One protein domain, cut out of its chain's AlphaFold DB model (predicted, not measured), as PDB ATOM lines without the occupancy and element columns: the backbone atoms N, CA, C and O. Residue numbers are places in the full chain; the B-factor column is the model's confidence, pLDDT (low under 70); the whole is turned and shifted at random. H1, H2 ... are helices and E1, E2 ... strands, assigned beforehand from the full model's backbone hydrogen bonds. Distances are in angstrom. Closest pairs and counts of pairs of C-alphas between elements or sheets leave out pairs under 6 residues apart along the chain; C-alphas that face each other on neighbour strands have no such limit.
ATOM      1  N   VAL A  17     342.463 280.109 195.227       93.75
ATOM      2  CA  VAL A  17     343.393 278.977 195.264       93.75
ATOM      3  C   VAL A  17     344.781 279.471 194.880       93.75
ATOM      4  O   VAL A  17     344.950 280.061 193.817       93.75
ATOM      5  N   ILE A  18     345.760 279.219 195.746       93.06
ATOM      6  CA  ILE A  18     347.190 279.375 195.454       93.06
ATOM      7  C   ILE A  18     347.741 277.980 195.211       93.06
ATOM      8  O   ILE A  18     347.506 277.098 196.031       93.06
ATOM      9  N   SER A  19     348.479 277.790 194.126       93.88
ATOM     10  CA  SER A  19     349.098 276.514 193.777       93.88
ATOM     11  C   SER A  19     350.599 276.699 193.631       93.88
ATOM     12  O   SER A  19     351.026 277.610 192.925       93.88
ATOM     13  N   GLN A  20     351.384 275.826 194.261       94.69
ATOM     14  CA  GLN A  20     352.845 275.857 194.195       94.69
ATOM     15  C   GLN A  20     353.402 274.435 194.164       94.69
ATOM     16  O   GLN A  20     352.904 273.552 194.861       94.69
ATOM     17  N   LYS A  21     354.403 274.193 193.312       95.62
ATOM     18  CA  LYS A  21     355.117 272.910 193.260       95.62
ATOM     19  C   LYS A  21     356.212 272.914 194.325       95.62
ATOM     20  O   LYS A  21     356.926 273.906 194.415       95.62
ATOM     21  N   GLY A  22     356.356 271.831 195.092       91.69
ATOM     22  CA  GLY A  22     357.249 271.824 196.259       91.69
ATOM     23  C   GLY A  22     356.860 272.875 197.313       91.69
ATOM     24  O   GLY A  22     355.691 273.246 197.396       91.69
ATOM     25  N   GLU A  23     357.840 273.341 198.091       92.75
ATOM     26  CA  GLU A  23     357.717 274.472 199.034       92.75
ATOM     27  C   GLU A  23     356.607 274.302 200.085       92.75
ATOM     28  O   GLU A  23     355.675 275.099 200.220       92.75
ATOM     29  N   GLU A  24     356.667 273.191 200.825       94.81
ATOM     30  CA  GLU A  24     355.646 272.861 201.818       94.81
ATOM     31  C   GLU A  24     355.527 273.909 202.932       94.81
ATOM     32  O   GLU A  24     354.414 274.211 203.375       94.81
ATOM     33  N   GLN A  25     356.665 274.416 203.409       96.56
ATOM     34  CA  GLN A  25     356.729 275.319 204.558       96.56
ATOM     35  C   GLN A  25     356.159 276.690 204.194       96.56
ATOM     36  O   GLN A  25     355.359 277.254 204.939       96.56
ATOM     37  N   GLU A  26     356.486 277.178 203.005       96.50
ATOM     38  CA  GLU A  26     355.966 278.403 202.414       96.50
ATOM     39  C   GLU A  26     354.456 278.293 202.216       96.50
ATOM     40  O   GLU A  26     353.712 279.221 202.530       96.50
ATOM     41  N   MET A  27     353.976 277.139 201.749       96.81
ATOM     42  CA  MET A  27     352.545 276.911 201.556       96.81
ATOM     43  C   MET A  27     351.784 276.773 202.879       96.81
ATOM     44  O   MET A  27     350.636 277.211 202.965       96.81
ATOM     45  N   GLU A  28     352.409 276.235 203.927       97.50
ATOM     46  CA  GLU A  28     351.863 276.250 205.291       97.50
ATOM     47  C   GLU A  28     351.787 277.680 205.842       97.50
ATOM     48  O   GLU A  28     350.743 278.119 206.331       97.50
ATOM     49  N   TYR A  29     352.868 278.445 205.694       96.88
ATOM     50  CA  TYR A  29     352.929 279.845 206.096       96.88
ATOM     51  C   TYR A  29     351.862 280.687 205.381       96.88
ATOM     52  O   TYR A  29     351.105 281.421 206.026       96.88
ATOM     53  N   LEU A  30     351.726 280.517 204.063       94.31
ATOM     54  CA  LEU A  30     350.694 281.182 203.272       94.31
ATOM     55  C   LEU A  30     349.293 280.792 203.733       94.31
ATOM     56  O   LEU A  30     348.459 281.683 203.882       94.31
ATOM     57  N   ALA A  31     349.029 279.506 203.995       95.56
ATOM     58  CA  ALA A  31     347.734 279.054 204.507       95.56
ATOM     59  C   ALA A  31     347.343 279.788 205.793       95.56
ATOM     60  O   ALA A  31     346.201 280.239 205.907       95.56
ATOM     61  N   ASN A  32     348.297 279.977 206.705       95.12
ATOM     62  CA  ASN A  32     348.077 280.694 207.954       95.12
ATOM     63  C   ASN A  32     347.785 282.184 207.727       95.12
ATOM     64  O   ASN A  32     346.797 282.690 208.262       95.12
ATOM     65  N   ILE A  33     348.559 282.873 206.876       93.88
ATOM     66  CA  ILE A  33     348.330 284.300 206.566       93.88
ATOM     67  C   ILE A  33     346.943 284.525 205.963       93.88
ATOM     68  O   ILE A  33     346.227 285.451 206.347       93.88
ATOM     69  N   VAL A  34     346.558 283.689 204.998       92.44
ATOM     70  CA  VAL A  34     345.330 283.899 204.218       92.44
ATOM     71  C   VAL A  34     344.106 283.242 204.859       92.44
ATOM     72  O   VAL A  34     343.026 283.229 204.265       92.44
ATOM     73  N   ASN A  35     344.268 282.676 206.063       94.00
ATOM     74  CA  ASN A  35     343.258 281.884 206.765       94.00
ATOM     75  C   ASN A  35     342.663 280.768 205.871       94.00
ATOM     76  O   ASN A  35     341.458 280.472 205.890       94.00
ATOM     77  N   GLY A  36     343.523 280.189 205.034       95.12
ATOM     78  CA  GLY A  36     343.215 279.142 204.071       95.12
ATOM     79  C   GLY A  36     343.461 277.743 204.628       95.12
ATOM     80  O   GLY A  36     343.786 277.550 205.795       95.12
ATOM     81  N   LYS A  37     343.284 276.741 203.767       96.62
ATOM     82  CA  LYS A  37     343.633 275.346 204.054       96.62
ATOM     83  C   LYS A  37     344.657 274.849 203.044       96.62
ATOM     84  O   LYS A  37     344.401 274.944 201.842       96.62
ATOM     85  N   LYS A  38     345.785 274.325 203.534       96.75
ATOM     86  CA  LYS A  38     346.803 273.652 202.721       96.75
ATOM     87  C   LYS A  38     346.336 272.240 202.366       96.75
ATOM     88  O   LYS A  38     345.817 271.512 203.209       96.75
ATOM     89  N   HIS A  39     346.544 271.846 201.120       96.31
ATOM     90  CA  HIS A  39     346.233 270.526 200.594       96.31
ATOM     91  C   HIS A  39     347.392 270.039 199.729       96.31
ATOM     92  O   HIS A  39     347.804 270.744 198.813       96.31
ATOM     93  N   LEU A  40     347.891 268.828 199.981       95.38
ATOM     94  CA  LEU A  40     348.860 268.186 199.095       95.38
ATOM     95  C   LEU A  40     348.165 267.746 197.799       95.38
ATOM     96  O   LEU A  40     347.173 267.014 197.831       95.38
ATOM     97  N   LEU A  41     348.717 268.146 196.659       92.94
ATOM     98  CA  LEU A  41     348.266 267.779 195.324       92.94
ATOM     99  C   LEU A  41     349.290 266.827 194.690       92.94
ATOM    100  O   LEU A  41     350.190 267.234 193.954       92.94
ATOM    101  N   LYS A  42     349.154 265.531 194.999       88.44
ATOM    102  CA  LYS A  42     350.130 264.489 194.625       88.44
ATOM    103  C   LYS A  42     350.420 264.432 193.122       88.44
ATOM    104  O   LYS A  42     351.576 264.312 192.744       88.44
ATOM    105  N   SER A  43     349.398 264.572 192.276       88.94
ATOM    106  CA  SER A  43     349.541 264.545 190.810       88.94
ATOM    107  C   SER A  43     350.405 265.679 190.254       88.94
ATOM    108  O   SER A  43     350.993 265.537 189.188       88.94
ATOM    109  N   TYR A  44     350.491 266.795 190.975       86.06
ATOM    110  CA  TYR A  44     351.281 267.967 190.605       86.06
ATOM    111  C   TYR A  44     352.642 268.010 191.327       86.06
ATOM    112  O   TYR A  44     353.514 268.798 190.961       86.06
ATOM    113  N   GLY A  45     352.847 267.159 192.342       92.81
ATOM    114  CA  GLY A  45     354.026 267.212 193.210       92.81
ATOM    115  C   GLY A  45     354.117 268.532 193.984       92.81
ATOM    116  O   GLY A  45     355.201 269.090 194.140       92.81
ATOM    117  N   GLY A  46     352.973 269.076 194.394       95.44
ATOM    118  CA  GLY A  46     352.885 270.396 195.011       95.44
ATOM    119  C   GLY A  46     351.725 270.520 195.980       95.44
ATOM    120  O   GLY A  46     351.064 269.536 196.305       95.44
ATOM    121  N   TYR A  47     351.457 271.743 196.415       97.19
ATOM    122  CA  TYR A  47     350.432 272.062 197.395       97.19
ATOM    123  C   TYR A  47     349.487 273.126 196.848       97.19
ATOM    124  O   TYR A  47     349.874 274.003 196.076       97.19
ATOM    125  N   ASN A  48     348.239 273.060 197.300       96.38
ATOM    126  CA  ASN A  48     347.247 274.104 197.119       96.38
ATOM    127  C   ASN A  48     346.897 274.721 198.467       96.38
ATOM    128  O   ASN A  48     346.605 273.998 199.415       96.38
ATOM    129  N   VAL A  49     346.810 276.043 198.530       96.44
ATOM    130  CA  VAL A  49     346.143 276.753 199.622       96.44
ATOM    131  C   VAL A  49     344.795 277.234 199.116       96.44
ATOM    132  O   VAL A  49     344.724 277.976 198.142       96.44
ATOM    133  N   THR A  50     343.717 276.806 199.770       96.50
ATOM    134  CA  THR A  50     342.344 277.160 199.386       96.50
ATOM    135  C   THR A  50     341.682 278.034 200.443       96.50
ATOM    136  O   THR A  50     341.591 277.655 201.610       96.50
ATOM    137  N   VAL A  51     341.146 279.175 200.017       96.12
ATOM    138  CA  VAL A  51     340.338 280.084 200.839       96.12
ATOM    139  C   VAL A  51     338.872 279.932 200.444       96.12
ATOM    140  O   VAL A  51     338.512 280.062 199.272       96.12
ATOM    141  N   SER A  52     338.016 279.618 201.418       94.19
ATOM    142  CA  SER A  52     336.574 279.443 201.208       94.19
ATOM    143  C   SER A  52     335.852 280.773 201.030       94.19
ATOM    144  O   SER A  52     336.330 281.807 201.483       94.19
ATOM    145  N   THR A  53     334.643 280.730 200.462       90.50
ATOM    146  CA  THR A  53     333.803 281.911 200.195       90.50
ATOM    147  C   THR A  53     333.663 282.833 201.409       90.50
ATOM    148  O   THR A  53     333.847 284.039 201.301       90.50
ATOM    149  N   THR A  54     333.431 282.251 202.588       91.88
ATOM    150  CA  THR A  54     333.272 282.970 203.863       91.88
ATOM    151  C   THR A  54     334.530 283.705 204.335       91.88
ATOM    152  O   THR A  54     334.440 284.571 205.198       91.88
ATOM    153  N   LYS A  55     335.698 283.376 203.777       93.25
ATOM    154  CA  LYS A  55     337.006 283.922 204.156       93.25
ATOM    155  C   LYS A  55     337.671 284.715 203.027       93.25
ATOM    156  O   LYS A  55     338.840 285.051 203.135       93.25
ATOM    157  N   LEU A  56     336.952 285.039 201.947       92.00
ATOM    158  CA  LEU A  56     337.536 285.731 200.787       92.00
ATOM    159  C   LEU A  56     337.823 287.216 201.012       92.00
ATOM    160  O   LEU A  56     338.618 287.789 200.271       92.00
ATOM    161  N   LYS A  57     337.187 287.849 202.005       90.75
ATOM    162  CA  LYS A  57     337.275 289.302 202.216       90.75
ATOM    163  C   LYS A  57     338.725 289.823 202.270       90.75
ATOM    164  O   LYS A  57     339.001 290.772 201.537       90.75
ATOM    165  N   PRO A  58     339.662 289.222 203.031       88.69
ATOM    166  CA  PRO A  58     341.056 289.669 203.049       88.69
ATOM    167  C   PRO A  58     341.733 289.582 201.676       88.69
ATOM    168  O   PRO A  58     342.435 290.507 201.284       88.69
ATOM    169  N   MET A  59     341.463 288.521 200.908       89.94
ATOM    170  CA  MET A  59     342.048 288.332 199.574       89.94
ATOM    171  C   MET A  59     341.542 289.382 198.585       89.94
ATOM    172  O   MET A  59     342.323 289.951 197.830       89.94
ATOM    173  N   ILE A  60     340.240 289.680 198.622       88.88
ATOM    174  CA  ILE A  60     339.634 290.721 197.782       88.88
ATOM    175  C   ILE A  60     340.256 292.085 198.099       88.88
ATOM    176  O   ILE A  60     340.666 292.799 197.189       88.88
ATOM    177  N   VAL A  61     340.375 292.434 199.385       91.31
ATOM    178  CA  VAL A  61     340.997 293.700 199.812       91.31
ATOM    179  C   VAL A  61     342.462 293.775 199.369       91.31
ATOM    180  O   VAL A  61     342.896 294.805 198.848       91.31
ATOM    181  N   TYR A  62     343.212 292.681 199.516       89.69
ATOM    182  CA  TYR A  62     344.610 292.626 199.101       89.69
ATOM    183  C   TYR A  62     344.769 292.851 197.594       89.69
ATOM    184  O   TYR A  62     345.543 293.710 197.193       89.69
ATOM    185  N   PHE A  63     343.999 292.167 196.745       87.12
ATOM    186  CA  PHE A  63     344.135 292.325 195.289       87.12
ATOM    187  C   PHE A  63     343.496 293.595 194.727       87.12
ATOM    188  O   PHE A  63     343.833 294.002 193.614       87.12
ATOM    189  N   ASN A  64     342.613 294.249 195.483       88.62
ATOM    190  CA  ASN A  64     342.146 295.592 195.147       88.62
ATOM    191  C   ASN A  64     343.236 296.646 195.383       88.62
ATOM    192  O   ASN A  64     343.312 297.615 194.634       88.62
ATOM    193  N   THR A  65     344.082 296.456 196.400       94.50
ATOM    194  CA  THR A  65     345.203 297.362 196.714       94.50
ATOM    195  C   THR A  65     346.477 297.012 195.941       94.50
ATOM    196  O   THR A  65     347.216 297.901 195.534       94.50
ATOM    197  N   HIS A  66     346.699 295.723 195.682       91.38
ATOM    198  CA  HIS A  66     347.849 295.173 194.969       91.38
ATOM    199  C   HIS A  66     347.353 294.399 193.742       91.38
ATOM    200  O   HIS A  66     347.282 293.164 193.762       91.38
TER     201      HIS A  66
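This is residues 17 to 66 of the 78 residues of the protein "LAGLIDADG_2 domain-containing protein" of Rickettsiales bacterium (UniProt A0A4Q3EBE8). A three-stranded sheet has H1 packed along one face and its other face bare, while H2 lies beyond the end of E3, and residues 60 to 66, of which 60 to 65 belong to H2, stick out. The 50 printed residues run E1, H1, E2, E3, H2, mixed in class; the antiparallel sheet has the order E1, E3, E2. The whole is only just compact, close to loose, with a radius of gyration of the C-alphas of 11.2 A, and elongated, 31 by 20 by 16 A.

E1, residues 17 to 21, begins at C-alpha 17 (343.393, 278.977, 195.264) and spans 13.4 A. H1 is residues 24 to 33, 14.4 A; E2, 37 to 41, 12.4 A; E3, 46 to 51, 16.9 A. H2, residues 57 to 65, 12.6 A, ends at C-alpha 65 (345.203, 297.362, 196.714).

E1 and E3 are antiparallel at 167 degrees, with N 18 and O 49 2.9 A apart. E2 and E3 form a hairpin at 150 degrees, with N 39 and O 48 2.7 A apart. H1 is on the sheet over E3, at a height of 8.5 A over the sheet, in two layers, a helix on one face of a sheet; the closest C-alphas of H1 and E3, those of Ala 31 and Val 49, are 5.6 A apart. E1, H1, E2 form a split strand-helix-strand unit, E3 between its strands, with a right-handed crossover. H2 is not on the sheet and is apart from H1. In H1 and H2 every O i to N i+4 pair is within hydrogen-bond range.

The farthest C-alphas, Ser 43 and Thr 65, are 33.6 A apart. The printed part has no cut, its four links are tight, and no printed residue is under 70 in pLDDT.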